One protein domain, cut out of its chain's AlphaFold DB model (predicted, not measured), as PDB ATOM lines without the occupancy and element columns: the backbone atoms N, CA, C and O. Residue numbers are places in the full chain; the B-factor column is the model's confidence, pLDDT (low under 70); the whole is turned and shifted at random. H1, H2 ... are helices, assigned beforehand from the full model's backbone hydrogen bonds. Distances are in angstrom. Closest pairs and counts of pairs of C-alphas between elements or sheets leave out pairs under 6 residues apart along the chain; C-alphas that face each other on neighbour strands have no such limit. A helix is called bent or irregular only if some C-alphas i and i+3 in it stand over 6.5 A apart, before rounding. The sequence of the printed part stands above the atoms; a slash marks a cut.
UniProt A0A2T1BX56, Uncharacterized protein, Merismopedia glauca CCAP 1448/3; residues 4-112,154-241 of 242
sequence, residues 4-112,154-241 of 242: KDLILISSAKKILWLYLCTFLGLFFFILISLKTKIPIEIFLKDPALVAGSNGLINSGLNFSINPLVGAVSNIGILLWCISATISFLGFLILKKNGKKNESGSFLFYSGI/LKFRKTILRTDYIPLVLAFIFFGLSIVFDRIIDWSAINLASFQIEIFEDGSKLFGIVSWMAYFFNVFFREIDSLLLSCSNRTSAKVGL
ATOM      1  N   LYS A   4     -14.497 -26.275  23.568       68.94
ATOM      2  CA  LYS A   4     -13.504 -27.161  22.946       68.94
ATOM      3  C   LYS A   4     -13.215 -28.419  23.783       68.94
ATOM      4  O   LYS A   4     -13.124 -29.501  23.217       68.94
ATOM      5  N   ASP A   5     -13.151 -28.289  25.106       70.25
ATOM      6  CA  ASP A   5     -12.855 -29.391  26.032       70.25
ATOM      7  C   ASP A   5     -14.012 -30.403  26.068       70.25
ATOM      8  O   ASP A   5     -13.797 -31.610  26.054       70.25
ATOM      9  N   LEU A   6     -15.257 -29.914  26.018       69.62
ATOM     10  CA  LEU A   6     -16.462 -30.754  25.937       69.62
ATOM     11  C   LEU A   6     -16.505 -31.594  24.650       69.62
ATOM     12  O   LEU A   6     -16.866 -32.770  24.687       69.62
ATOM     13  N   ILE A   7     -16.115 -31.003  23.516       70.06
ATOM     14  CA  ILE A   7     -16.051 -31.698  22.219       70.06
ATOM     15  C   ILE A   7     -14.957 -32.773  22.239       70.06
ATOM     16  O   ILE A   7     -15.187 -33.887  21.767       70.06
ATOM     17  N   LEU A   8     -13.800 -32.469  22.833       71.00
ATOM     18  CA  LEU A   8     -12.701 -33.424  22.994       71.00
ATOM     19  C   LEU A   8     -13.110 -34.625  23.854       71.00
ATOM     20  O   LEU A   8     -12.891 -35.761  23.450       71.00
ATOM     21  N   ILE A   9     -13.775 -34.393  24.991       74.12
ATOM     22  CA  ILE A   9     -14.244 -35.468  25.881       74.12
ATOM     23  C   ILE A   9     -15.283 -36.357  25.184       74.12
ATOM     24  O   ILE A   9     -15.218 -37.583  25.278       74.12
ATOM     25  N   SER A  10     -16.228 -35.759  24.449       76.38
ATOM     26  CA  SER A  10     -17.229 -36.519  23.689       76.38
ATOM     27  C   SER A  10     -16.582 -37.398  22.615       76.38
ATOM     28  O   SER A  10     -16.950 -38.563  22.460       76.38
ATOM     29  N   SER A  11     -15.583 -36.863  21.915       75.88
ATOM     30  CA  SER A  11     -14.870 -37.573  20.850       75.88
ATOM     31  C   SER A  11     -13.999 -38.699  21.414       75.88
ATOM     32  O   SER A  11     -14.065 -39.826  20.927       75.88
ATOM     33  N   ALA A  12     -13.296 -38.452  22.523       81.06
ATOM     34  CA  ALA A  12     -12.520 -39.465  23.235       81.06
ATOM     35  C   ALA A  12     -13.393 -40.636  23.715       81.06
ATOM     36  O   ALA A  12     -13.015 -41.793  23.556       81.06
ATOM     37  N   LYS A  13     -14.599 -40.359  24.234       86.69
ATOM     38  CA  LYS A  13     -15.536 -41.407  24.667       86.69
ATOM     39  C   LYS A  13     -15.992 -42.302  23.507       86.69
ATOM     40  O   LYS A  13     -16.107 -43.511  23.689       86.69
ATOM     41  N   LYS A  14     -16.235 -41.728  22.320       87.25
ATOM     42  CA  LYS A  14     -16.603 -42.497  21.114       87.25
ATOM     43  C   LYS A  14     -15.465 -43.412  20.664       87.25
ATOM     44  O   LYS A  14     -15.705 -44.587  20.416       87.25
ATOM     45  N   ILE A  15     -14.240 -42.885  20.607       89.62
ATOM     46  CA  ILE A  15     -13.044 -43.661  20.245       89.62
ATOM     47  C   ILE A  15     -12.823 -44.792  21.254       89.62
ATOM     48  O   ILE A  15     -12.631 -45.935  20.853       89.62
ATOM     49  N   LEU A  16     -12.933 -44.500  22.554       91.06
ATOM     50  CA  LEU A  16     -12.792 -45.503  23.609       91.06
ATOM     51  C   LEU A  16     -13.794 -46.650  23.441       91.06
ATOM     52  O   LEU A  16     -13.419 -47.811  23.568       91.06
ATOM     53  N   TRP A  17     -15.054 -46.336  23.129       91.75
ATOM     54  CA  TRP A  17     -16.070 -47.360  22.896       91.75
ATOM     55  C   TRP A  17     -15.765 -48.206  21.655       91.75
ATOM     56  O   TRP A  17     -15.851 -49.429  21.714       91.75
ATOM     57  N   LEU A  18     -15.342 -47.579  20.551       91.81
ATOM     58  CA  LEU A  18     -14.927 -48.295  19.340       91.81
ATOM     59  C   LEU A  18     -13.745 -49.233  19.606       91.81
ATOM     60  O   LEU A  18     -13.740 -50.371  19.136       91.81
ATOM     61  N   TYR A  19     -12.768 -48.788  20.392       93.50
ATOM     62  CA  TYR A  19     -11.605 -49.595  20.754       93.50
ATOM     63  C   TYR A  19     -11.962 -50.728  21.701       93.50
ATOM     64  O   TYR A  19     -11.476 -51.838  21.514       93.50
ATOM     65  N   LEU A  20     -12.862 -50.489  22.655       93.25
ATOM     66  CA  LEU A  20     -13.389 -51.545  23.508       93.25
ATOM     67  C   LEU A  20     -14.105 -52.614  22.672       93.25
ATOM     68  O   LEU A  20     -13.839 -53.796  22.850       93.25
ATOM     69  N   CYS A  21     -14.957 -52.219  21.722       92.00
ATOM     70  CA  CYS A  21     -15.613 -53.161  20.813       92.00
ATOM     71  C   CYS A  21     -14.604 -53.940  19.954       92.00
ATOM     72  O   CYS A  21     -14.746 -55.151  19.805       92.00
ATOM     73  N   THR A  22     -13.577 -53.268  19.430       92.06
ATOM     74  CA  THR A  22     -12.515 -53.899  18.623       92.06
ATOM     75  C   THR A  22     -11.734 -54.916  19.454       92.06
ATOM     76  O   THR A  22     -11.566 -56.061  19.039       92.06
ATOM     77  N   PHE A  23     -11.336 -54.533  20.668       92.62
ATOM     78  CA  PHE A  23     -10.640 -55.404  21.610       92.62
ATOM     79  C   PHE A  23     -11.484 -56.619  22.001       92.62
ATOM     80  O   PHE A  23     -10.989 -57.741  21.968       92.62
ATOM     81  N   LEU A  24     -12.767 -56.422  22.327       91.44
ATOM     82  CA  LEU A  24     -13.684 -57.519  22.644       91.44
ATOM     83  C   LEU A  24     -13.872 -58.469  21.454       91.44
ATOM     84  O   LEU A  24     -13.934 -59.680  21.653       91.44
ATOM     85  N   GLY A  25     -13.917 -57.938  20.229       88.81
ATOM     86  CA  GLY A  25     -13.950 -58.735  19.004       88.81
ATOM     87  C   GLY A  25     -12.706 -59.613  18.849       88.81
ATOM     88  O   GLY A  25     -12.832 -60.820  18.662       88.81
ATOM     89  N   LEU A  26     -11.507 -59.042  19.004       89.38
ATOM     90  CA  LEU A  26     -10.254 -59.807  18.970       89.38
ATOM     91  C   LEU A  26     -10.188 -60.844  20.102       89.38
ATOM     92  O   LEU A  26      -9.850 -62.003  19.868       89.38
ATOM     93  N   PHE A  27     -10.583 -60.461  21.318       89.00
ATOM     94  CA  PHE A  27     -10.628 -61.360  22.468       89.00
ATOM     95  C   PHE A  27     -11.576 -62.544  22.238       89.00
ATOM     96  O   PHE A  27     -11.255 -63.676  22.594       89.00
ATOM     97  N   PHE A  28     -12.714 -62.319  21.580       89.56
ATOM     98  CA  PHE A  28     -13.634 -63.385  21.195       89.56
ATOM     99  C   PHE A  28     -12.983 -64.410  20.251       89.56
ATOM    100  O   PHE A  28     -13.125 -65.614  20.477       89.56
ATOM    101  N   PHE A  29     -12.207 -63.968  19.255       85.94
ATOM    102  CA  PHE A  29     -11.455 -64.882  18.384       85.94
ATOM    103  C   PHE A  29     -10.353 -65.639  19.136       85.94
ATOM    104  O   PHE A  29     -10.167 -66.832  18.891       85.94
ATOM    105  N   ILE A  30      -9.695 -65.007  20.114       86.69
ATOM    106  CA  ILE A  30      -8.745 -65.691  21.008       86.69
ATOM    107  C   ILE A  30      -9.453 -66.806  21.793       86.69
ATOM    108  O   ILE A  30      -8.962 -67.931  21.840       86.69
ATOM    109  N   LEU A  31     -10.639 -66.547  22.357       88.06
ATOM    110  CA  LEU A  31     -11.413 -67.573  23.069       88.06
ATOM    111  C   LEU A  31     -11.837 -68.732  22.152       88.06
ATOM    112  O   LEU A  31     -11.773 -69.893  22.564       88.06
ATOM    113  N   ILE A  32     -12.246 -68.441  20.911       85.12
ATOM    114  CA  ILE A  32     -12.556 -69.477  19.913       85.12
ATOM    115  C   ILE A  32     -11.312 -70.310  19.607       85.12
ATOM    116  O   ILE A  32     -11.403 -71.538  19.601       85.12
ATOM    117  N   SER A  33     -10.163 -69.669  19.390       82.56
ATOM    118  CA  SER A  33      -8.891 -70.348  19.134       82.56
ATOM    119  C   SER A  33      -8.527 -71.296  20.283       82.56
ATOM    120  O   SER A  33      -8.291 -72.481  20.046       82.56
ATOM    121  N   LEU A  34      -8.623 -70.836  21.538       85.69
ATOM    122  CA  LEU A  34      -8.367 -71.665  22.724       85.69
ATOM    123  C   LEU A  34      -9.325 -72.862  22.834       85.69
ATOM    124  O   LEU A  34      -8.906 -73.959  23.202       85.69
ATOM    125  N   LYS A  35     -10.610 -72.681  22.500       87.00
ATOM    126  CA  LYS A  35     -11.627 -73.741  22.594       87.00
ATOM    127  C   LYS A  35     -11.529 -74.771  21.465       87.00
ATOM    128  O   LYS A  35     -11.774 -75.953  21.690       87.00
ATOM    129  N   THR A  36     -11.219 -74.323  20.252       77.62
ATOM    130  CA  THR A  36     -11.216 -75.157  19.038       77.62
ATOM    131  C   THR A  36      -9.840 -75.722  18.695       77.62
ATOM    132  O   THR A  36      -9.754 -76.614  17.857       77.62
ATOM    133  N   LYS A  37      -8.774 -75.225  19.346       80.00
ATOM    134  CA  LYS A  37      -7.361 -75.501  19.032       80.00
ATOM    135  C   LYS A  37      -6.954 -75.099  17.609       80.00
ATOM    136  O   LYS A  37      -5.922 -75.544  17.116       80.00
ATOM    137  N   ILE A  38      -7.756 -74.259  16.954       76.88
ATOM    138  CA  ILE A  38      -7.423 -73.669  15.657       76.88
ATOM    139  C   ILE A  38      -6.435 -72.524  15.911       76.88
ATOM    140  O   ILE A  38      -6.746 -71.658  16.736       76.88
ATOM    141  N   PRO A  39      -5.273 -72.490  15.234       77.62
ATOM    142  CA  PRO A  39      -4.317 -71.394  15.361       77.62
ATOM    143  C   PRO A  39      -4.970 -70.032  15.118       77.62
ATOM    144  O   PRO A  39      -5.726 -69.860  14.163       77.62
ATOM    145  N   ILE A  40      -4.672 -69.063  15.986       78.94
ATOM    146  CA  ILE A  40      -5.254 -67.715  15.926       78.94
ATOM    147  C   ILE A  40      -4.936 -67.007  14.597       78.94
ATOM    148  O   ILE A  40      -5.807 -66.367  14.020       78.94
ATOM    149  N   GLU A  41      -3.733 -67.240  14.072       76.00
ATOM    150  CA  GLU A  41      -3.204 -66.783  12.778       76.00
ATOM    151  C   GLU A  41      -4.197 -66.985  11.617       76.00
ATOM    152  O   GLU A  41      -4.355 -66.128  10.750       76.00
ATOM    153  N   ILE A  42      -4.947 -68.093  11.640       76.94
ATOM    154  CA  ILE A  42      -5.914 -68.451  10.595       76.94
ATOM    155  C   ILE A  42      -7.092 -67.470  10.548       76.94
ATOM    156  O   ILE A  42      -7.648 -67.234   9.478       76.94
ATOM    157  N   PHE A  43      -7.496 -66.901  11.686       80.19
ATOM    158  CA  PHE A  43      -8.587 -65.923  11.736       80.19
ATOM    159  C   PHE A  43      -8.125 -64.517  11.336       80.19
ATOM    160  O   PHE A  43      -8.957 -63.710  10.916       80.19
ATOM    161  N   LEU A  44      -6.833 -64.221  11.509       80.56
ATOM    162  CA  LEU A  44      -6.250 -62.896  11.296       80.56
ATOM    163  C   LEU A  44      -5.868 -62.681   9.831       80.56
ATOM    164  O   LEU A  44      -6.313 -61.699   9.240       80.56
ATOM    165  N   LYS A  45      -5.160 -63.645   9.235       81.88
ATOM    166  CA  LYS A  45      -4.650 -63.570   7.861       81.88
ATOM    167  C   LYS A  45      -5.729 -63.670   6.799       81.88
ATOM    168  O   LYS A  45      -6.730 -64.359   6.967       81.88
ATOM    169  N   ASP A  46      -5.474 -63.049   5.653       80.00
ATOM    170  CA  ASP A  46      -6.380 -63.113   4.513       80.00
ATOM    171  C   ASP A  46      -6.621 -64.559   4.017       80.00
ATOM    172  O   ASP A  46      -5.674 -65.352   3.924       80.00
ATOM    173  N   PRO A  47      -7.867 -64.929   3.652       78.25
ATOM    174  CA  PRO A  47      -8.166 -66.276   3.184       78.25
ATOM    175  C   PRO A  47      -7.389 -66.701   1.944       78.25
ATOM    176  O   PRO A  47      -7.104 -67.886   1.812       78.25
ATOM    177  N   ALA A  48      -7.018 -65.785   1.048       71.44
ATOM    178  CA  ALA A  48      -6.215 -66.110  -0.125       71.44
ATOM    179  C   ALA A  48      -4.757 -66.436   0.238       71.44
ATOM    180  O   ALA A  48      -4.153 -67.276  -0.429       71.44
ATOM    181  N   LEU A  49      -4.202 -65.867   1.316       73.38
ATOM    182  CA  LEU A  49      -2.891 -66.276   1.849       73.38
ATOM    183  C   LEU A  49      -2.939 -67.690   2.435       73.38
ATOM    184  O   LEU A  49      -2.016 -68.486   2.250       73.38
ATOM    185  N   VAL A  50      -4.036 -68.007   3.123       71.94
ATOM    186  CA  VAL A  50      -4.240 -69.314   3.759       71.94
ATOM    187  C   VAL A  50      -4.578 -70.393   2.721       71.94
ATOM    188  O   VAL A  50      -4.043 -71.495   2.780       71.94
ATOM    189  N   ALA A  51      -5.427 -70.083   1.737       65.31
ATOM    190  CA  ALA A  51      -5.872 -71.006   0.689       65.31
ATOM    191  C   ALA A  51      -4.898 -71.115  -0.498       65.31
ATOM    192  O   ALA A  51      -4.906 -72.120  -1.209       65.31
ATOM    193  N   GLY A  52      -4.052 -70.101  -0.719       55.81
ATOM    194  CA  GLY A  52      -3.102 -69.995  -1.834       55.81
ATOM    195  C   GLY A  52      -2.024 -71.082  -1.897       55.81
ATOM    196  O   GLY A  52      -1.285 -71.112  -2.889       55.81
ATOM    197  N   SER A  53      -2.018 -71.984  -0.909       51.53
ATOM    198  CA  SER A  53      -1.220 -73.205  -0.738       51.53
ATOM    199  C   SER A  53      -0.989 -74.032  -2.021       51.53
ATOM    200  O   SER A  53       0.007 -74.742  -2.095       51.53
ATOM    201  N   ASN A  54      -1.817 -73.890  -3.073       48.97
ATOM    202  CA  ASN A  54      -1.692 -74.651  -4.328       48.97
ATOM    203  C   ASN A  54      -1.540 -73.834  -5.643       48.97
ATOM    204  O   ASN A  54      -1.624 -74.441  -6.708       48.97
ATOM    205  N   GLY A  55      -1.328 -72.501  -5.648       47.50
ATOM    206  CA  GLY A  55      -1.318 -71.745  -6.930       47.50
ATOM    207  C   GLY A  55      -0.433 -70.497  -7.084       47.50
ATOM    208  O   GLY A  55       0.144 -70.306  -8.152       47.50
ATOM    209  N   LEU A  56      -0.296 -69.642  -6.062       52.56
ATOM    210  CA  LEU A  56       0.547 -68.424  -6.121       52.56
ATOM    211  C   LEU A  56       1.366 -68.187  -4.837       52.56
ATOM    212  O   LEU A  56       2.298 -67.382  -4.843       52.56
ATOM    213  N   ILE A  57       1.022 -68.848  -3.723       54.00
ATOM    214  CA  ILE A  57       1.556 -68.583  -2.381       54.00
ATOM    215  C   ILE A  57       1.741 -69.923  -1.659       54.00
ATOM    216  O   ILE A  57       0.791 -70.464  -1.113       54.00
ATOM    217  N   ASN A  58       2.958 -70.471  -1.636       50.50
ATOM    218  CA  ASN A  58       3.242 -71.712  -0.902       50.50
ATOM    219  C   ASN A  58       3.276 -71.453   0.614       50.50
ATOM    220  O   ASN A  58       4.344 -71.290   1.199       50.50
ATOM    221  N   SER A  59       2.114 -71.424   1.262       50.91
ATOM    222  CA  SER A  59       1.999 -71.662   2.699       50.91
ATOM    223  C   SER A  59       1.903 -73.181   2.882       50.91
ATOM    224  O   SER A  59       0.913 -73.802   2.503       50.91
ATOM    225  N   GLY A  60       2.982 -73.814   3.361       49.94
ATOM    226  CA  GLY A  60       3.160 -75.277   3.455       49.94
ATOM    227  C   GLY A  60       2.231 -76.009   4.440       49.94
ATOM    228  O   GLY A  60       2.661 -76.937   5.119       49.94
ATOM    229  N   LEU A  61       0.974 -75.584   4.550       50.25
ATOM    230  CA  LEU A  61      -0.049 -76.095   5.451       50.25
ATOM    231  C   LEU A  61      -1.111 -76.861   4.648       50.25
ATOM    232  O   LEU A  61      -1.982 -76.270   4.018       50.25
ATOM    233  N   ASN A  62      -1.070 -78.195   4.708       47.59
ATOM    234  CA  ASN A  62      -2.142 -79.061   4.206       47.59
ATOM    235  C   ASN A  62      -3.283 -79.091   5.235       47.59
ATOM    236  O   ASN A  62      -3.224 -79.876   6.184       47.59
ATOM    237  N   PHE A  63      -4.305 -78.241   5.090       55.41
ATOM    238  CA  PHE A  63      -5.436 -78.221   6.027       55.41
ATOM    239  C   PHE A  63      -6.799 -78.035   5.354       55.41
ATOM    240  O   PHE A  63      -6.935 -77.380   4.323       55.41
ATOM    241  N   SER A  64      -7.833 -78.589   5.992       58.06
ATOM    242  CA  SER A  64      -9.241 -78.314   5.704       58.06
ATOM    243  C   SER A  64      -9.557 -76.848   6.027       58.06
ATOM    244  O   SER A  64      -9.439 -76.432   7.178       58.06
ATOM    245  N   ILE A  65      -9.955 -76.051   5.034       64.94
ATOM    246  CA  ILE A  65     -10.183 -74.608   5.209       64.94
ATOM    247  C   ILE A  65     -11.407 -74.384   6.112       64.94
ATOM    248  O   ILE A  65     -12.519 -74.806   5.793       64.94
ATOM    249  N   ASN A  66     -11.203 -73.729   7.255       70.25
ATOM    250  CA  ASN A  66     -12.283 -73.379   8.175       70.25
ATOM    251  C   ASN A  66     -13.091 -72.180   7.625       70.25
ATOM    252  O   ASN A  66     -12.484 -71.223   7.154       70.25
ATOM    253  N   PRO A  67     -14.434 -72.148   7.732       73.62
ATOM    254  CA  PRO A  67     -15.230 -70.991   7.303       73.62
ATOM    255  C   PRO A  67     -14.859 -69.654   7.970       73.62
ATOM    256  O   PRO A  67     -15.197 -68.599   7.449       73.62
ATOM    257  N   LEU A  68     -14.196 -69.690   9.128       76.88
ATOM    258  CA  LEU A  68     -13.747 -68.514   9.876       76.88
ATOM    259  C   LEU A  68     -12.351 -68.017   9.464       76.88
ATOM    260  O   LEU A  68     -11.837 -67.082  10.081       76.88
ATOM    261  N   VAL A  69     -11.727 -68.634   8.458       81.62
ATOM    262  CA  VAL A  69     -10.446 -68.174   7.912       81.62
ATOM    263  C   VAL A  69     -10.569 -66.711   7.478       81.62
ATOM    264  O   VAL A  69     -11.529 -66.331   6.806       81.62
ATOM    265  N   GLY A  70      -9.609 -65.891   7.902       83.38
ATOM    266  CA  GLY A  70      -9.532 -64.463   7.608       83.38
ATOM    267  C   GLY A  70     -10.727 -63.637   8.044       83.38
ATOM    268  O   GLY A  70     -10.981 -62.578   7.473       83.38
ATOM    269  N   ALA A  71     -11.479 -64.090   9.049       87.00
ATOM    270  CA  ALA A  71     -12.609 -63.339   9.579       87.00
ATOM    271  C   ALA A  71     -12.215 -61.913  10.011       87.00
ATOM    272  O   ALA A  71     -12.945 -60.967   9.717       87.00
ATOM    273  N   VAL A  72     -11.063 -61.739  10.667       88.81
ATOM    274  CA  VAL A  72     -10.592 -60.425  11.130       88.81
ATOM    275  C   VAL A  72     -10.124 -59.556   9.957       88.81
ATOM    276  O   VAL A  72     -10.542 -58.399   9.881       88.81
ATOM    277  N   SER A  73      -9.354 -60.108   9.009       90.25
ATOM    278  CA  SER A  73      -8.993 -59.410   7.761       90.25
ATOM    279  C   SER A  73     -10.239 -58.922   7.009       90.25
ATOM    280  O   SER A  73     -10.369 -57.738   6.689       90.25
ATOM    281  N   ASN A  74     -11.235 -59.797   6.841       93.06
ATOM    282  CA  ASN A  74     -12.498 -59.471   6.179       93.06
ATOM    283  C   ASN A  74     -13.282 -58.366   6.902       93.06
ATOM    284  O   ASN A  74     -13.884 -57.512   6.248       93.06
ATOM    285  N   ILE A  75     -13.261 -58.322   8.239       94.69
ATOM    286  CA  ILE A  75     -13.829 -57.193   8.994       94.69
ATOM    287  C   ILE A  75     -13.092 -55.894   8.641       94.69
ATOM    288  O   ILE A  75     -13.744 -54.878   8.395       94.69
ATOM    289  N   GLY A  76     -11.760 -55.920   8.560       96.00
ATOM    290  CA  GLY A  76     -10.957 -54.787   8.088       96.00
ATOM    291  C   GLY A  76     -11.377 -54.311   6.692       96.00
ATOM    292  O   GLY A  76     -11.667 -53.129   6.505       96.00
ATOM    293  N   ILE A  77     -11.527 -55.232   5.738       96.81
ATOM    294  CA  ILE A  77     -12.009 -54.954   4.373       96.81
ATOM    295  C   ILE A  77     -13.397 -54.292   4.396       96.81
ATOM    296  O   ILE A  77     -13.628 -53.292   3.712       96.81
ATOM    297  N   LEU A  78     -14.335 -54.787   5.211       97.62
ATOM    298  CA  LEU A  78     -15.664 -54.179   5.335       97.62
ATOM    299  C   LEU A  78     -15.595 -52.746   5.888       97.62
ATOM    300  O   LEU A  78     -16.316 -51.863   5.414       97.62
ATOM    301  N   LEU A  79     -14.712 -52.482   6.852       97.81
ATOM    302  CA  LEU A  79     -14.497 -51.141   7.401       97.81
ATOM    303  C   LEU A  79     -13.861 -50.189   6.376       97.81
ATOM    304  O   LEU A  79     -14.252 -49.017   6.295       97.81
ATOM    305  N   TRP A  80     -12.945 -50.686   5.544       98.12
ATOM    306  CA  TRP A  80     -12.428 -49.955   4.389       98.12
ATOM    307  C   TRP A  80     -13.549 -49.602   3.398       98.12
ATOM    308  O   TRP A  80     -13.687 -48.435   3.016       98.12
ATOM    309  N   CYS A  81     -14.410 -50.565   3.051       98.19
ATOM    310  CA  CYS A  81     -15.575 -50.357   2.184       98.19
ATOM    311  C   CYS A  81     -16.519 -49.278   2.726       98.19
ATOM    312  O   CYS A  81     -16.947 -48.395   1.975       98.19
ATOM    313  N   ILE A  82     -16.824 -49.312   4.029       98.12
ATOM    314  CA  ILE A  82     -17.643 -48.286   4.690       98.12
ATOM    315  C   ILE A  82     -16.992 -46.914   4.517       98.12
ATOM    316  O   ILE A  82     -17.649 -45.979   4.062       98.12
ATOM    317  N   SER A  83     -15.696 -46.805   4.809       98.06
ATOM    318  CA  SER A  83     -14.926 -45.558   4.733       98.06
ATOM    319  C   SER A  83     -14.899 -44.958   3.320       98.06
ATOM    320  O   SER A  83     -15.088 -43.750   3.143       98.06
ATOM    321  N   ALA A  84     -14.716 -45.796   2.297       98.50
ATOM    322  CA  ALA A  84     -14.755 -45.371   0.901       98.50
ATOM    323  C   ALA A  84     -16.169 -44.918   0.504       98.50
ATOM    324  O   ALA A  84     -16.349 -43.843  -0.077       98.50
ATOM    325  N   THR A  85     -17.183 -45.696   0.890       98.44
ATOM    326  CA  THR A  85     -18.592 -45.433   0.573       98.44
ATOM    327  C   THR A  85     -19.072 -44.117   1.174       98.44
ATOM    328  O   THR A  85     -19.603 -43.276   0.451       98.44
ATOM    329  N   ILE A  86     -18.853 -43.884   2.472       97.62
ATOM    330  CA  ILE A  86     -19.272 -42.635   3.133       97.62
ATOM    331  C   ILE A  86     -18.544 -41.417   2.558       97.62
ATOM    332  O   ILE A  86     -19.145 -40.352   2.414       97.62
ATOM    333  N   SER A  87     -17.281 -41.577   2.152       98.12
ATOM    334  CA  SER A  87     -16.511 -40.514   1.508       98.12
ATOM    335  C   SER A  87     -17.116 -40.133   0.152       98.12
ATOM    336  O   SER A  87     -17.405 -38.960  -0.098       98.12
ATOM    337  N   PHE A  88     -17.413 -41.113  -0.706       98.38
ATOM    338  CA  PHE A  88     -18.063 -40.844  -1.990       98.38
ATOM    339  C   PHE A  88     -19.495 -40.327  -1.838       98.38
ATOM    340  O   PHE A  88     -19.869 -39.367  -2.515       98.38
ATOM    341  N   LEU A  89     -20.289 -40.897  -0.928       97.62
ATOM    342  CA  LEU A  89     -21.646 -40.424  -0.650       97.62
ATOM    343  C   LEU A  89     -21.643 -38.973  -0.164       97.62
ATOM    344  O   LEU A  89     -22.415 -38.158  -0.669       97.62
ATOM    345  N   GLY A  90     -20.747 -38.622   0.759       96.25
ATOM    346  CA  GLY A  90     -20.608 -37.252   1.243       96.25
ATOM    347  C   GLY A  90     -20.255 -36.278   0.119       96.25
ATOM    348  O   GLY A  90     -20.894 -35.232  -0.015       96.25
ATOM    349  N   PHE A  91     -19.320 -36.648  -0.762       96.88
ATOM    350  CA  PHE A  91     -19.021 -35.867  -1.963       96.88
ATOM    351  C   PHE A  91     -20.254 -35.670  -2.859       96.88
ATOM    352  O   PHE A  91     -20.545 -34.539  -3.262       96.88
ATOM    353  N   LEU A  92     -20.997 -36.738  -3.160       96.44
ATOM    354  CA  LEU A  92     -22.178 -36.677  -4.026       96.44
ATOM    355  C   LEU A  92     -23.281 -35.793  -3.432       96.44
ATOM    356  O   LEU A  92     -23.866 -34.980  -4.155       96.44
ATOM    357  N   ILE A  93     -23.533 -35.893  -2.124       95.31
ATOM    358  CA  ILE A  93     -24.533 -35.072  -1.428       95.31
ATOM    359  C   ILE A  93     -24.135 -33.589  -1.459       95.31
ATOM    360  O   ILE A  93     -24.966 -32.742  -1.806       95.31
ATOM    361  N   LEU A  94     -22.876 -33.256  -1.158       93.25
ATOM    362  CA  LEU A  94     -22.387 -31.872  -1.211       93.25
ATOM    363  C   LEU A  94     -22.463 -31.297  -2.632       93.25
ATOM    364  O   LEU A  94     -22.952 -30.179  -2.826       93.25
ATOM    365  N   LYS A  95     -22.054 -32.087  -3.633       92.25
ATOM    366  CA  LYS A  95     -22.111 -31.709  -5.050       92.25
ATOM    367  C   LYS A  95     -23.547 -31.439  -5.505       92.25
ATOM    368  O   LYS A  95     -23.785 -30.414  -6.144       92.25
ATOM    369  N   LYS A  96     -24.503 -32.308  -5.151       90.81
ATOM    370  CA  LYS A  96     -25.928 -32.160  -5.508       90.81
ATOM    371  C   LYS A  96     -26.547 -30.883  -4.932       90.81
ATOM    372  O   LYS A  96     -27.390 -30.270  -5.575       90.81
ATOM    373  N   ASN A  97     -26.099 -30.451  -3.757       87.81
ATOM    374  CA  ASN A  97     -26.589 -29.240  -3.093       87.81
ATOM    375  C   ASN A  97     -25.808 -27.966  -3.479       87.81
ATOM    376  O   ASN A  97     -25.896 -26.948  -2.791       87.81
ATOM    377  N   GLY A  98     -25.021 -28.008  -4.561       79.19
ATOM    378  CA  GLY A  98     -24.312 -26.841  -5.093       79.19
ATOM    379  C   GLY A  98     -23.113 -26.378  -4.257       79.19
ATOM    380  O   GLY A  98     -22.499 -25.365  -4.588       79.19
ATOM    381  N   LYS A  99     -22.722 -27.117  -3.208       73.31
ATOM    382  CA  LYS A  99     -21.497 -26.847  -2.441       73.31
ATOM    383  C   LYS A  99     -20.289 -27.423  -3.190       73.31
ATOM    384  O   LYS A  99     -19.763 -28.475  -2.841       73.31
ATOM    385  N   LYS A 100     -19.817 -26.719  -4.227       65.38
ATOM    386  CA  LYS A 100     -18.500 -26.972  -4.848       65.38
ATOM    387  C   LYS A 100     -17.386 -26.377  -3.976       65.38
ATOM    388  O   LYS A 100     -16.737 -25.411  -4.361       65.38
ATOM    389  N   ASN A 101     -17.223 -26.900  -2.766       81.25
ATOM    390  CA  ASN A 101     -16.244 -26.409  -1.799       81.25
ATOM    391  C   ASN A 101     -15.075 -27.395  -1.611       81.25
ATOM    392  O   ASN A 101     -15.085 -28.526  -2.106       81.25
ATOM    393  N   GLU A 102     -14.056 -26.940  -0.883       90.81
ATOM    394  CA  GLU A 102     -12.873 -27.725  -0.513       90.81
ATOM    395  C   GLU A 102     -13.255 -29.056   0.170       90.81
ATOM    396  O   GLU A 102     -12.649 -30.079  -0.138       90.81
ATOM    397  N   SER A 103     -14.316 -29.079   0.992       91.12
ATOM    398  CA  SER A 103     -14.832 -30.289   1.659       91.12
ATOM    399  C   SER A 103     -15.312 -31.370   0.685       91.12
ATOM    400  O   SER A 103     -15.027 -32.547   0.883       91.12
ATOM    401  N   GLY A 104     -16.003 -30.993  -0.399       93.94
ATOM    402  CA  GLY A 104     -16.410 -31.951  -1.429       93.94
ATOM    403  C   GLY A 104     -15.203 -32.593  -2.114       93.94
ATOM    404  O   GLY A 104     -15.144 -33.812  -2.259       93.94
ATOM    405  N   SER A 105     -14.202 -31.784  -2.471       95.56
ATOM    406  CA  SER A 105     -12.951 -32.308  -3.035       95.56
ATOM    407  C   SER A 105     -12.238 -33.217  -2.038       95.56
ATOM    408  O   SER A 105     -11.830 -34.311  -2.408       95.56
ATOM    409  N   PHE A 106     -12.137 -32.804  -0.773       97.12
ATOM    410  CA  PHE A 106     -11.540 -33.610   0.286       97.12
ATOM    411  C   PHE A 106     -12.161 -35.007   0.352       97.12
ATOM    412  O   PHE A 106     -11.441 -35.996   0.239       97.12
ATOM    413  N   LEU A 107     -13.488 -35.095   0.453       97.12
ATOM    414  CA  LEU A 107     -14.205 -36.369   0.530       97.12
ATOM    415  C   LEU A 107     -14.025 -37.225  -0.732       97.12
ATOM    416  O   LEU A 107     -13.822 -38.430  -0.626       97.12
ATOM    417  N   PHE A 108     -14.003 -36.619  -1.919       97.75
ATOM    418  CA  PHE A 108     -13.750 -37.349  -3.163       97.75
ATOM    419  C   PHE A 108     -12.355 -37.991  -3.200       97.75
ATOM    420  O   PHE A 108     -12.235 -39.195  -3.420       97.75
ATOM    421  N   TYR A 109     -11.301 -37.209  -2.945       98.19
ATOM    422  CA  TYR A 109      -9.930 -37.735  -2.940       98.19
ATOM    423  C   TYR A 109      -9.694 -38.713  -1.785       98.19
ATOM    424  O   TYR A 109      -8.922 -39.653  -1.939       98.19
ATOM    425  N   SER A 110     -10.388 -38.532  -0.660       98.19
ATOM    426  CA  SER A 110     -10.361 -39.484   0.453       98.19
ATOM    427  C   SER A 110     -11.004 -40.815   0.080       98.19
ATOM    428  O   SER A 110     -10.462 -41.864   0.413       98.19
ATOM    429  N   GLY A 111     -12.116 -40.785  -0.663       98.38
ATOM    430  CA  GLY A 111     -12.750 -41.980  -1.217       98.38
ATOM    431  C   GLY A 111     -11.826 -42.726  -2.178       98.38
ATOM    432  O   GLY A 111     -11.691 -43.940  -2.056       98.38
ATOM    433  N   ILE A 112     -11.126 -42.013  -3.070       98.50
ATOM    434  CA  ILE A 112     -10.125 -42.613  -3.975       98.50
ATOM    435  C   ILE A 112      -8.978 -43.248  -3.188       98.50
ATOM    436  O   ILE A 112      -8.649 -44.409  -3.427       98.50
ATOM    437  N   LEU A 154      -0.946 -33.301   2.587       97.56
ATOM    438  CA  LEU A 154      -0.411 -31.976   2.267       97.56
ATOM    439  C   LEU A 154      -1.455 -31.099   1.569       97.56
ATOM    440  O   LEU A 154      -1.633 -29.936   1.946       97.56
ATOM    441  N   LYS A 155      -2.176 -31.665   0.594       97.19
ATOM    442  CA  LYS A 155      -3.223 -30.967  -0.160       97.19
ATOM    443  C   LYS A 155      -4.363 -30.507   0.747       97.19
ATOM    444  O   LYS A 155      -4.814 -29.372   0.619       97.19
ATOM    445  N   PHE A 156      -4.797 -31.356   1.676       97.19
ATOM    446  CA  PHE A 156      -5.970 -31.105   2.515       97.19
ATOM    447  C   PHE A 156      -5.649 -30.771   3.974       97.19
ATOM    448  O   PHE A 156      -6.547 -30.767   4.816       97.19
ATOM    449  N   ARG A 157      -4.401 -30.399   4.288       96.12
ATOM    450  CA  ARG A 157      -3.961 -30.071   5.658       96.12
ATOM    451  C   ARG A 157      -4.880 -29.079   6.369       96.12
ATOM    452  O   ARG A 157      -5.181 -29.237   7.547       96.12
ATOM    453  N   LYS A 158      -5.369 -28.057   5.654       93.75
ATOM    454  CA  LYS A 158      -6.263 -27.033   6.219       93.75
ATOM    455  C   LYS A 158      -7.639 -27.613   6.543       93.75
ATOM    456  O   LYS A 158      -8.202 -27.278   7.581       93.75
ATOM    457  N   THR A 159      -8.170 -28.477   5.681       94.12
ATOM    458  CA  THR A 159      -9.430 -29.191   5.911       94.12
ATOM    459  C   THR A 159      -9.302 -30.135   7.101       94.12
ATOM    460  O   THR A 159     -10.115 -30.059   8.019       94.12
ATOM    461  N   ILE A 160      -8.235 -30.938   7.148       95.00
ATOM    462  CA  ILE A 160      -7.971 -31.901   8.225       95.00
ATOM    463  C   ILE A 160      -7.851 -31.185   9.575       95.00
ATOM    464  O   ILE A 160      -8.552 -31.536  10.521       95.00
ATOM    465  N   LEU A 161      -7.065 -30.108   9.663       93.25
ATOM    466  CA  LEU A 161      -6.893 -29.345  10.909       93.25
ATOM    467  C   LEU A 161      -8.174 -28.644  11.388       93.25
ATOM    468  O   LEU A 161      -8.276 -28.268  12.555       93.25
ATOM    469  N   ARG A 162      -9.161 -28.457  10.503       90.81
ATOM    470  CA  ARG A 162     -10.489 -27.947  10.870       90.81
ATOM    471  C   ARG A 162     -11.420 -29.046  11.369       90.81
ATOM    472  O   ARG A 162     -12.483 -28.697  11.880       90.81
ATOM    473  N   THR A 163     -11.110 -30.321  11.142       90.88
ATOM    474  CA  THR A 163     -11.881 -31.502  11.580       90.88
ATOM    475  C   THR A 163     -11.384 -32.035  12.917       90.88
ATOM    476  O   THR A 163     -10.356 -31.590  13.424       90.88
ATOM    477  N   ASP A 164     -12.124 -32.974  13.502       89.50
ATOM    478  CA  ASP A 164     -11.608 -33.767  14.612       89.50
ATOM    479  C   ASP A 164     -10.610 -34.799  14.065       89.50
ATOM    480  O   ASP A 164     -10.993 -35.884  13.636       89.50
ATOM    481  N   TYR A 165      -9.338 -34.403  13.981       92.56
ATOM    482  CA  TYR A 165      -8.267 -35.190  13.360       92.56
ATOM    483  C   TYR A 165      -7.635 -36.223  14.304       92.56
ATOM    484  O   TYR A 165      -6.750 -36.961  13.878       92.56
ATOM    485  N   ILE A 166      -8.067 -36.303  15.569       92.56
ATOM    486  CA  ILE A 166      -7.517 -37.255  16.547       92.56
ATOM    487  C   ILE A 166      -7.634 -38.711  16.061       92.56
ATOM    488  O   ILE A 166      -6.616 -39.404  16.091       92.56
ATOM    489  N   PRO A 167      -8.790 -39.191  15.549       95.00
ATOM    490  CA  PRO A 167      -8.881 -40.555  15.030       95.00
ATOM    491  C   PRO A 167      -7.941 -40.797  13.841       95.00
ATOM    492  O   PRO A 167      -7.382 -41.878  13.715       95.00
ATOM    493  N   LEU A 168      -7.695 -39.784  13.002       96.12
ATOM    494  CA  LEU A 168      -6.755 -39.906  11.885       96.12
ATOM    495  C   LEU A 168      -5.306 -40.057  12.374       96.12
ATOM    496  O   LEU A 168      -4.562 -40.875  11.845       96.12
ATOM    497  N   VAL A 169      -4.906 -39.302  13.402       95.56
ATOM    498  CA  VAL A 169      -3.575 -39.444  14.017       95.56
ATOM    499  C   VAL A 169      -3.410 -40.834  14.624       95.56
ATOM    500  O   VAL A 169      -2.390 -41.476  14.398       95.56
ATOM    501  N   LEU A 170      -4.423 -41.320  15.346       95.81
ATOM    502  CA  LEU A 170      -4.406 -42.671  15.904       95.81
ATOM    503  C   LEU A 170      -4.324 -43.734  14.804       95.81
ATOM    504  O   LEU A 170      -3.556 -44.679  14.952       95.81
ATOM    505  N   ALA A 171      -5.027 -43.549  13.680       97.19
ATOM    506  CA  ALA A 171      -4.931 -44.448  12.534       97.19
ATOM    507  C   ALA A 171      -3.480 -44.595  12.054       97.19
ATOM    508  O   ALA A 171      -2.982 -45.710  11.933       97.19
ATOM    509  N   PHE A 172      -2.773 -43.476  11.866       97.19
ATOM    510  CA  PHE A 172      -1.368 -43.497  11.457       97.19
ATOM    511  C   PHE A 172      -0.432 -44.091  12.508       97.19
ATOM    512  O   PHE A 172       0.505 -44.793  12.136       97.19
ATOM    513  N   ILE A 173      -0.675 -43.848  13.800       96.75
ATOM    514  CA  ILE A 173       0.104 -44.478  14.876       96.75
ATOM    515  C   ILE A 173      -0.041 -46.000  14.801       96.75
ATOM    516  O   ILE A 173       0.960 -46.707  14.820       96.75
ATOM    517  N   PHE A 174      -1.266 -46.504  14.662       97.00
ATOM    518  CA  PHE A 174      -1.530 -47.939  14.593       97.00
ATOM    519  C   PHE A 174      -1.004 -48.594  13.310       97.00
ATOM    520  O   PHE A 174      -0.433 -49.680  13.383       97.00
ATOM    521  N   PHE A 175      -1.109 -47.931  12.156       94.88
ATOM    522  CA  PHE A 175      -0.470 -48.410  10.926       94.88
ATOM    523  C   PHE A 175       1.058 -48.417  11.040       94.88
ATOM    524  O   PHE A 175       1.697 -49.378  10.628       94.88
ATOM    525  N   GLY A 176       1.645 -47.388  11.658       92.56
ATOM    526  CA  GLY A 176       3.076 -47.358  11.951       92.56
ATOM    527  C   GLY A 176       3.501 -48.501  12.875       92.56
ATOM    528  O   GLY A 176       4.496 -49.158  12.596       92.56
ATOM    529  N   LEU A 177       2.730 -48.780  13.931       92.25
ATOM    530  CA  LEU A 177       2.974 -49.912  14.831       92.25
ATOM    531  C   LEU A 177       2.901 -51.256  14.100       92.25
ATOM    532  O   LEU A 177       3.775 -52.088  14.304       92.25
ATOM    533  N   SER A 178       1.912 -51.442  13.224       90.75
ATOM    534  CA  SER A 178       1.798 -52.641  12.385       90.75
ATOM    535  C   SER A 178       3.055 -52.846  11.524       90.75
ATOM    536  O   SER A 178       3.655 -53.912  11.586       90.75
ATOM    537  N   ILE A 179       3.548 -51.801  10.844       87.31
ATOM    538  CA  ILE A 179       4.788 -51.875  10.046       87.31
ATOM    539  C   ILE A 179       6.015 -52.172  10.923       87.31
ATOM    540  O   ILE A 179       6.887 -52.940  10.526       87.31
ATOM    541  N   VAL A 180       6.110 -51.565  12.112       87.25
ATOM    542  CA  VAL A 180       7.213 -51.821  13.057       87.25
ATOM    543  C   VAL A 180       7.225 -53.291  13.475       87.25
ATOM    544  O   VAL A 180       8.297 -53.900  13.492       87.25
ATOM    545  N   PHE A 181       6.054 -53.851  13.798       84.19
ATOM    546  CA  PHE A 181       5.926 -55.251  14.186       84.19
ATOM    547  C   PHE A 181       6.252 -56.205  13.036       84.19
ATOM    548  O   PHE A 181       6.933 -57.186  13.286       84.19
ATOM    549  N   ASP A 182       5.865 -55.904  11.799       80.75
ATOM    550  CA  ASP A 182       6.185 -56.759  10.644       80.75
ATOM    551  C   ASP A 182       7.679 -56.685  10.251       80.75
ATOM    552  O   ASP A 182       8.333 -57.694   9.999       80.75
ATOM    553  N   ARG A 183       8.262 -55.475  10.213       75.12
ATOM    554  CA  ARG A 183       9.524 -55.229   9.477       75.12
ATOM    555  C   ARG A 183      10.746 -54.930  10.324       75.12
ATOM    556  O   ARG A 183      11.865 -55.162   9.872       75.12
ATOM    557  N   ILE A 184      10.566 -54.306  11.485       71.38
ATOM    558  CA  ILE A 184      11.692 -53.728  12.239       71.38
ATOM    559  C   ILE A 184      12.160 -54.676  13.333       71.38
ATOM    560  O   ILE A 184      13.349 -54.726  13.645       71.38
ATOM    561  N   ILE A 185      11.233 -55.413  13.933       69.69
ATOM    562  CA  ILE A 185      11.566 -56.332  15.009       69.69
ATOM    563  C   ILE A 185      11.967 -57.674  14.397       69.69
ATOM    564  O   ILE A 185      11.143 -58.384  13.832       69.69
ATOM    565  N   ASP A 186      13.244 -58.035  14.530       67.56
ATOM    566  CA  ASP A 186      13.708 -59.388  14.224       67.56
ATOM    567  C   ASP A 186      13.287 -60.327  15.359       67.56
ATOM    568  O   ASP A 186      13.964 -60.494  16.376       67.56
ATOM    569  N   TRP A 187      12.111 -60.919  15.201       65.94
ATOM    570  CA  TRP A 187      11.506 -61.769  16.217       65.94
ATOM    571  C   TRP A 187      12.246 -63.082  16.453       65.94
ATOM    572  O   TRP A 187      12.085 -63.681  17.520       65.94
ATOM    573  N   SER A 188      13.099 -63.500  15.510       60.16
ATOM    574  CA  SER A 188      13.959 -64.671  15.692       60.16
ATOM    575  C   SER A 188      14.933 -64.480  16.862       60.16
ATOM    576  O   SER A 188      15.274 -65.441  17.549       60.16
ATOM    577  N   ALA A 189      15.289 -63.229  17.170       61.81
ATOM    578  CA  ALA A 189      16.150 -62.878  18.294       61.81
ATOM    579  C   ALA A 189      15.432 -62.877  19.661       61.81
ATOM    580  O   ALA A 189      16.100 -62.859  20.695       61.81
ATOM    581  N   ILE A 190      14.091 -62.888  19.696       61.78
ATOM    582  CA  ILE A 190      13.299 -62.639  20.918       61.78
ATOM    583  C   ILE A 190      12.658 -63.927  21.484       61.78
ATOM    584  O   ILE A 190      12.069 -63.896  22.562       61.78
ATOM    585  N   ASN A 191      12.805 -65.092  20.833       59.12
ATOM    586  CA  ASN A 191      12.173 -66.363  21.254       59.12
ATOM    587  C   ASN A 191      10.650 -66.247  21.502       59.12
ATOM    588  O   ASN A 191      10.071 -67.025  22.266       59.12
ATOM    589  N   LEU A 192       9.988 -65.273  20.872       59.12
ATOM    590  CA  LEU A 192       8.537 -65.153  20.913       59.12
ATOM    591  C   LEU A 192       7.923 -66.145  19.921       59.12
ATOM    592  O   LEU A 192       8.463 -66.378  18.840       59.12
ATOM    593  N   ALA A 193       6.783 -66.732  20.281       60.31
ATOM    594  CA  ALA A 193       6.076 -67.633  19.379       60.31
ATOM    595  C   ALA A 193       5.498 -66.842  18.193       60.31
ATOM    596  O   ALA A 193       4.924 -65.771  18.399       60.31
ATOM    597  N   SER A 194       5.602 -67.395  16.976       62.91
ATOM    598  CA  SER A 194       5.137 -66.777  15.718       62.91
ATOM    599  C   SER A 194       3.730 -66.180  15.830       62.91
ATOM    600  O   SER A 194       3.503 -65.036  15.453       62.91
ATOM    601  N   PHE A 195       2.815 -66.897  16.485       64.38
ATOM    602  CA  PHE A 195       1.416 -66.487  16.603       64.38
ATOM    603  C   PHE A 195       1.194 -65.203  17.409       64.38
ATOM    604  O   PHE A 195       0.185 -64.526  17.228       64.38
ATOM    605  N   GLN A 196       2.083 -64.878  18.353       69.25
ATOM    606  CA  GLN A 196       1.921 -63.686  19.190       69.25
ATOM    607  C   GLN A 196       2.203 -62.422  18.382       69.25
ATOM    608  O   GLN A 196       1.550 -61.404  18.590       69.25
ATOM    609  N   ILE A 197       3.139 -62.513  17.441       71.12
ATOM    610  CA  ILE A 197       3.583 -61.420  16.578       71.12
ATOM    611  C   ILE A 197       2.467 -61.027  15.619       71.12
ATOM    612  O   ILE A 197       2.123 -59.852  15.532       71.12
ATOM    613  N   GLU A 198       1.821 -62.020  15.012       73.88
ATOM    614  CA  GLU A 198       0.714 -61.808  14.076       73.88
ATOM    615  C   GLU A 198      -0.477 -61.109  14.749       73.88
ATOM    616  O   GLU A 198      -1.089 -60.218  14.168       73.88
ATOM    617  N   ILE A 199      -0.762 -61.412  16.025       83.75
ATOM    618  CA  ILE A 199      -1.789 -60.685  16.792       83.75
ATOM    619  C   ILE A 199      -1.433 -59.204  16.948       83.75
ATOM    620  O   ILE A 199      -2.321 -58.352  16.865       83.75
ATOM    621  N   PHE A 200      -0.167 -58.881  17.213       85.44
ATOM    622  CA  PHE A 200       0.253 -57.490  17.369       85.44
ATOM    623  C   PHE A 200       0.251 -56.747  16.037       85.44
ATOM    624  O   PHE A 200      -0.238 -55.617  15.987       85.44
ATOM    625  N   GLU A 201       0.746 -57.373  14.976       84.25
ATOM    626  CA  GLU A 201       0.786 -56.808  13.632       84.25
ATOM    627  C   GLU A 201      -0.628 -56.554  13.083       84.25
ATOM    628  O   GLU A 201      -1.024 -55.393  12.908       84.25
ATOM    629  N   ASP A 202      -1.416 -57.615  12.890       85.88
ATOM    630  CA  ASP A 202      -2.753 -57.542  12.290       85.88
ATOM    631  C   ASP A 202      -3.762 -56.876  13.231       85.88
ATOM    632  O   ASP A 202      -4.661 -56.147  12.798       85.88
ATOM    633  N   GLY A 203      -3.599 -57.061  14.545       90.69
ATOM    634  CA  GLY A 203      -4.395 -56.354  15.541       90.69
ATOM    635  C   GLY A 203      -4.179 -54.845  15.450       90.69
ATOM    636  O   GLY A 203      -5.151 -54.092  15.359       90.69
ATOM    637  N   SER A 204      -2.920 -54.390  15.405       93.88
ATOM    638  CA  SER A 204      -2.602 -52.965  15.235       93.88
ATOM    639  C   SER A 204      -3.163 -52.432  13.920       93.88
ATOM    640  O   SER A 204      -3.793 -51.374  13.916       93.88
ATOM    641  N   LYS A 205      -3.038 -53.188  12.822       94.00
ATOM    642  CA  LYS A 205      -3.633 -52.829  11.529       94.00
ATOM    643  C   LYS A 205      -5.141 -52.604  11.650       94.00
ATOM    644  O   LYS A 205      -5.633 -51.555  11.229       94.00
ATOM    645  N   LEU A 206      -5.869 -53.509  12.310       95.56
ATOM    646  CA  LEU A 206      -7.311 -53.368  12.528       95.56
ATOM    647  C   LEU A 206      -7.666 -52.107  13.331       95.56
ATOM    648  O   LEU A 206      -8.571 -51.370  12.936       95.56
ATOM    649  N   PHE A 207      -6.948 -51.811  14.421       96.75
ATOM    650  CA  PHE A 207      -7.147 -50.561  15.172       96.75
ATOM    651  C   PHE A 207      -6.901 -49.325  14.296       96.75
ATOM    652  O   PHE A 207      -7.633 -48.333  14.401       96.75
ATOM    653  N   GLY A 208      -5.924 -49.397  13.390       97.62
ATOM    654  CA  GLY A 208      -5.675 -48.378  12.376       97.62
ATOM    655  C   GLY A 208      -6.886 -48.161  11.467       97.62
ATOM    656  O   GLY A 208      -7.379 -47.035  11.357       97.62
ATOM    657  N   ILE A 209      -7.436 -49.240  10.902       97.75
ATOM    658  CA  ILE A 209      -8.613 -49.210  10.016       97.75
ATOM    659  C   ILE A 209      -9.851 -48.672  10.749       97.75
ATOM    660  O   ILE A 209     -10.566 -47.818  10.221       97.75
ATOM    661  N   VAL A 210     -10.101 -49.111  11.988       97.69
ATOM    662  CA  VAL A 210     -11.222 -48.618  12.813       97.69
ATOM    663  C   VAL A 210     -11.106 -47.112  13.043       97.69
ATOM    664  O   VAL A 210     -12.096 -46.385  12.945       97.69
ATOM    665  N   SER A 211      -9.893 -46.627  13.309       97.44
ATOM    666  CA  SER A 211      -9.621 -45.204  13.534       97.44
ATOM    667  C   SER A 211      -9.772 -44.381  12.251       97.44
ATOM    668  O   SER A 211     -10.351 -43.291  12.280       97.44
ATOM    669  N   TRP A 212      -9.327 -44.929  11.116       98.25
ATOM    670  CA  TRP A 212      -9.516 -44.349   9.785       98.25
ATOM    671  C   TRP A 212     -11.003 -44.217   9.442       98.25
ATOM    672  O   TRP A 212     -11.469 -43.139   9.066       98.25
ATOM    673  N   MET A 213     -11.776 -45.282   9.659       97.81
ATOM    674  CA  MET A 213     -13.224 -45.288   9.457       97.81
ATOM    675  C   MET A 213     -13.921 -44.268  10.356       97.81
ATOM    676  O   MET A 213     -14.704 -43.451   9.868       97.81
ATOM    677  N   ALA A 214     -13.583 -44.245  11.648       96.31
ATOM    678  CA  ALA A 214     -14.143 -43.293  12.601       96.31
ATOM    679  C   ALA A 214     -13.887 -41.837  12.185       96.31
ATOM    680  O   ALA A 214     -14.781 -40.993  12.301       96.31
ATOM    681  N   TYR A 215     -12.693 -41.540  11.661       96.88
ATOM    682  CA  TYR A 215     -12.371 -40.220  11.129       96.88
ATOM    683  C   TYR A 215     -13.317 -39.820   9.988       96.88
ATOM    684  O   TYR A 215     -13.980 -38.783  10.076       96.88
ATOM    685  N   PHE A 216     -13.430 -40.642   8.939       97.44
ATOM    686  CA  PHE A 216     -14.272 -40.308   7.786       97.44
ATOM    687  C   PHE A 216     -15.758 -40.277   8.116       97.44
ATOM    688  O   PHE A 216     -16.483 -39.432   7.589       97.44
ATOM    689  N   PHE A 217     -16.203 -41.116   9.049       95.75
ATOM    690  CA  PHE A 217     -17.557 -41.068   9.583       95.75
ATOM    691  C   PHE A 217     -17.838 -39.721  10.258       95.75
ATOM    692  O   PHE A 217     -18.819 -39.053   9.929       95.75
ATOM    693  N   ASN A 218     -16.939 -39.251  11.127       93.88
ATOM    694  CA  ASN A 218     -17.082 -37.951  11.783       93.88
ATOM    695  C   ASN A 218     -17.085 -36.785  10.782       93.88
ATOM    696  O   ASN A 218     -17.881 -35.852  10.930       93.88
ATOM    697  N   VAL A 219     -16.222 -36.823   9.760       94.75
ATOM    698  CA  VAL A 219     -16.215 -35.789   8.714       94.75
ATOM    699  C   VAL A 219     -17.527 -35.797   7.935       94.75
ATOM    700  O   VAL A 219     -18.113 -34.732   7.741       94.75
ATOM    701  N   PHE A 220     -18.006 -36.973   7.523       95.31
ATOM    702  CA  PHE A 220     -19.261 -37.113   6.793       95.31
ATOM    703  C   PHE A 220     -20.425 -36.474   7.560       95.31
ATOM    704  O   PHE A 220     -21.059 -35.555   7.043       95.31
ATOM    705  N   PHE A 221     -20.661 -36.882   8.812       93.19
ATOM    706  CA  PHE A 221     -21.777 -36.353   9.605       93.19
ATOM    707  C   PHE A 221     -21.672 -34.849   9.837       93.19
ATOM    708  O   PHE A 221     -22.655 -34.136   9.667       93.19
ATOM    709  N   ARG A 222     -20.471 -34.339  10.122       92.25
ATOM    710  CA  ARG A 222     -20.261 -32.898  10.277       92.25
ATOM    711  C   ARG A 222     -20.660 -32.116   9.024       92.25
ATOM    712  O   ARG A 222     -21.277 -31.054   9.129       92.25
ATOM    713  N   GLU A 223     -20.270 -32.596   7.846       92.06
ATOM    714  CA  GLU A 223     -20.586 -31.922   6.586       92.06
ATOM    715  C   GLU A 223     -22.090 -31.976   6.286       92.06
ATOM    716  O   GLU A 223     -22.660 -30.957   5.880       92.06
ATOM    717  N   ILE A 224     -22.748 -33.105   6.570       91.75
ATOM    718  CA  ILE A 224     -24.204 -33.254   6.452       91.75
ATOM    719  C   ILE A 224     -24.942 -32.321   7.418       91.75
ATOM    720  O   ILE A 224     -25.806 -31.567   6.971       91.75
ATOM    721  N   ASP A 225     -24.566 -32.275   8.694       91.06
ATOM    722  CA  ASP A 225     -25.179 -31.378   9.681       91.06
ATOM    723  C   ASP A 225     -25.039 -29.908   9.258       91.06
ATOM    724  O   ASP A 225     -25.999 -29.133   9.295       91.06
ATOM    725  N   SER A 226     -23.858 -29.520   8.759       88.44
ATOM    726  CA  SER A 226     -23.621 -28.166   8.240       88.44
ATOM    727  C   SER A 226     -24.516 -27.826   7.043       88.44
ATOM    728  O   SER A 226     -24.875 -26.666   6.816       88.44
ATOM    729  N   LEU A 227     -24.846 -28.830   6.229       89.19
ATOM    730  CA  LEU A 227     -25.703 -28.688   5.065       89.19
ATOM    731  C   LEU A 227     -27.162 -28.556   5.495       89.19
ATOM    732  O   LEU A 227     -27.817 -27.609   5.059       89.19
ATOM    733  N   LEU A 228     -27.630 -29.407   6.409       88.69
ATOM    734  CA  LEU A 228     -28.986 -29.356   6.953       88.69
ATOM    735  C   LEU A 228     -29.279 -28.010   7.629       88.69
ATOM    736  O   LEU A 228     -30.293 -27.381   7.323       88.69
ATOM    737  N   LEU A 229     -28.351 -27.500   8.445       88.62
ATOM    738  CA  LEU A 229     -28.474 -26.173   9.060       88.62
ATOM    739  C   LEU A 229     -28.548 -25.054   8.010       88.62
ATOM    740  O   LEU A 229     -29.360 -24.135   8.124       88.62
ATOM    741  N   SER A 230     -27.741 -25.142   6.945       85.75
ATOM    742  CA  SER A 230     -27.764 -24.147   5.865       85.75
ATOM    743  C   SER A 230     -29.065 -24.164   5.053       85.75
ATOM    744  O   SER A 230     -29.527 -23.111   4.611       85.75
ATOM    745  N   CYS A 231     -29.678 -25.338   4.881       82.44
ATOM    746  CA  CYS A 231     -30.981 -25.486   4.238       82.44
ATOM    747  C   CYS A 231     -32.101 -24.934   5.128       82.44
ATOM    748  O   CYS A 231     -32.909 -24.146   4.642       82.44
ATOM    749  N   SER A 232     -32.100 -25.269   6.424       84.12
ATOM    750  CA  SER A 232     -33.085 -24.773   7.397       84.12
ATOM    751  C   SER A 232     -33.121 -23.244   7.435       84.12
ATOM    752  O   SER A 232     -34.181 -22.643   7.275       84.12
ATOM    753  N   ASN A 233     -31.954 -22.601   7.545       80.56
ATOM    754  CA  ASN A 233     -31.864 -21.139   7.587       80.56
ATOM    755  C   ASN A 233     -32.370 -20.479   6.296       80.56
ATOM    756  O   ASN A 233     -32.969 -19.406   6.343       80.56
ATOM    757  N   ARG A 234     -32.165 -21.119   5.135       76.56
ATOM    758  CA  ARG A 234     -32.656 -20.612   3.845       76.56
ATOM    759  C   ARG A 234     -34.183 -20.666   3.759       76.56
ATOM    760  O   ARG A 234     -34.782 -19.774   3.163       76.56
ATOM    761  N   THR A 235     -34.806 -21.684   4.349       72.94
ATOM    762  CA  THR A 235     -36.268 -21.803   4.421       72.94
ATOM    763  C   THR A 235     -36.854 -20.747   5.355       72.94
ATOM    764  O   THR A 235     -37.753 -20.023   4.942       72.94
ATOM    765  N   SER A 236     -36.301 -20.573   6.560       73.12
ATOM    766  CA  SER A 236     -36.762 -19.540   7.504       73.12
ATOM    767  C   SER A 236     -36.623 -18.121   6.941       73.12
ATOM    768  O   SER A 236     -37.540 -17.319   7.086       73.12
ATOM    769  N   ALA A 237     -35.528 -17.823   6.232       70.12
ATOM    770  CA  ALA A 237     -35.340 -16.529   5.575       70.12
ATOM    771  C   ALA A 237     -36.360 -16.267   4.451       70.12
ATOM    772  O   ALA A 237     -36.755 -15.126   4.245       70.12
ATOM    773  N   LYS A 238     -36.807 -17.308   3.732       64.81
ATOM    774  CA  LYS A 238     -37.869 -17.174   2.721       64.81
ATOM    775  C   LYS A 238     -39.257 -16.965   3.332       64.81
ATOM    776  O   LYS A 238     -40.074 -16.309   2.705       64.81
ATOM    777  N   VAL A 239     -39.523 -17.528   4.512       70.25
ATOM    778  CA  VAL A 239     -40.833 -17.435   5.185       70.25
ATOM    779  C   VAL A 239     -40.996 -16.115   5.947       70.25
ATOM    780  O   VAL A 239     -42.090 -15.577   5.966       70.25
ATOM    781  N   GLY A 240     -39.925 -15.556   6.524       58.16
ATOM    782  CA  GLY A 240     -39.966 -14.262   7.230       58.16
ATOM    783  C   GLY A 240     -39.928 -13.013   6.334       58.16
ATOM    784  O   GLY A 240     -39.798 -11.909   6.851       58.16
ATOM    785  N   LEU A 241     -39.977 -13.186   5.008       55.66
ATOM    786  CA  LEU A 241     -40.060 -12.113   4.004       55.66
ATOM    787  C   LEU A 241     -41.455 -12.028   3.346       55.66
ATOM    788  O   LEU A 241     -41.601 -11.359   2.323       55.66
TER     789      LEU A 241
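What this domain is: This is residues 4 to 112 and 154 to 241 of the 242 residues of an uncharacterized protein of Merismopedia glauca CCAP 1448/3 (UniProt A0A2T1BX56). One long helix, H8, runs along the model, with H1, H4 and H7 packed round it on different sides; H7 folds against its first part, H4 runs beside it the same way, and H1 crosses it slantwise. H5 folds back on H4 with the short H6 packed on H5, while H2, H3 and a loop of residues 55 to 70 lie toward the end where H8 begins, and residues 232 to 241 stick out beyond the opposite end. The printed part has 197 residues with eight named helices, H1 to H8 in order, and no named strand; its class is all helix. It is loose, with a radius of gyration of the C-alphas of 21.3 A, and only just elongated, spanning 76 by 38 by 34 A.

How they stand to each other: With its residues 15 to 26 alone, H1, residues 4 to 36, touches the hub H8, residues 194 to 239, at a steep tilt of 38 degrees, opposite ways; their closest C-alphas, of Thr 22 and Phe 207, are 7.2 A apart. H2, residues 41 to 44, touches H8, closest at the C-alphas of Glu 41 and Phe 195, 6.0 A. H3, residues 47 to 54, touches no helix and is irregular, with C-alphas 51 and 54 at 7.5 A. H4, residues 71 to 96, touches H2, closest at the C-alphas of Val 72 and Leu 44, 5.0 A. H4 touches H8 at a shallow tilt of 20 degrees, the same way, closest at the C-alphas of Ser 83 and Met 213, 5.0 A. H5, residues 102 to 112, forms a helical hairpin with H4, at a shallow tilt of 33 degrees, only just short of steep; the closest C-alphas, of Ala 84 and Gly 111, are 4.5 A apart. H4, H5 and H8 form an up and down bundle, each running against the one before it. H6, residues 154 to 162, is irregular, with C-alphas 155 and 158 at 8.1 A, and touches H5, closest at the C-alphas of Phe 106 and Phe 156, 6.5 A. H7, residues 166 to 184, forms a helical hairpin with H8, at a shallow tilt of 19 degrees; the closest C-alphas, of Ala 171 and Gly 208, are 4.0 A apart. Every O i to N i+4 pair is within hydrogen-bond range in H1, H4, H5, H7 and H8, against 2 of 4 in H3 and 3 of 5 in H6; H2 is too short for one.

Where its parts are: H1 begins at C-alpha 4, (-13.504, -27.161, 22.946), and is 48.2 A long. H4 measures 37.1 A and H7 25.7 A. H8 runs 68.3 A to C-alpha 239, (-40.833, -17.435, 5.185).

The domain as a whole: The two farthest C-alphas, of Asn 191 and Leu 241, are 77.3 A apart. Residues 113 to 153 are not printed; C-alphas 112 and 154 are 15.7 A apart across the cut. The link from H3 to H4 is long. Mean pLDDT of the printed part is 83.7; 33 residues are under 70, among them 51 to 65 and 185 to 196.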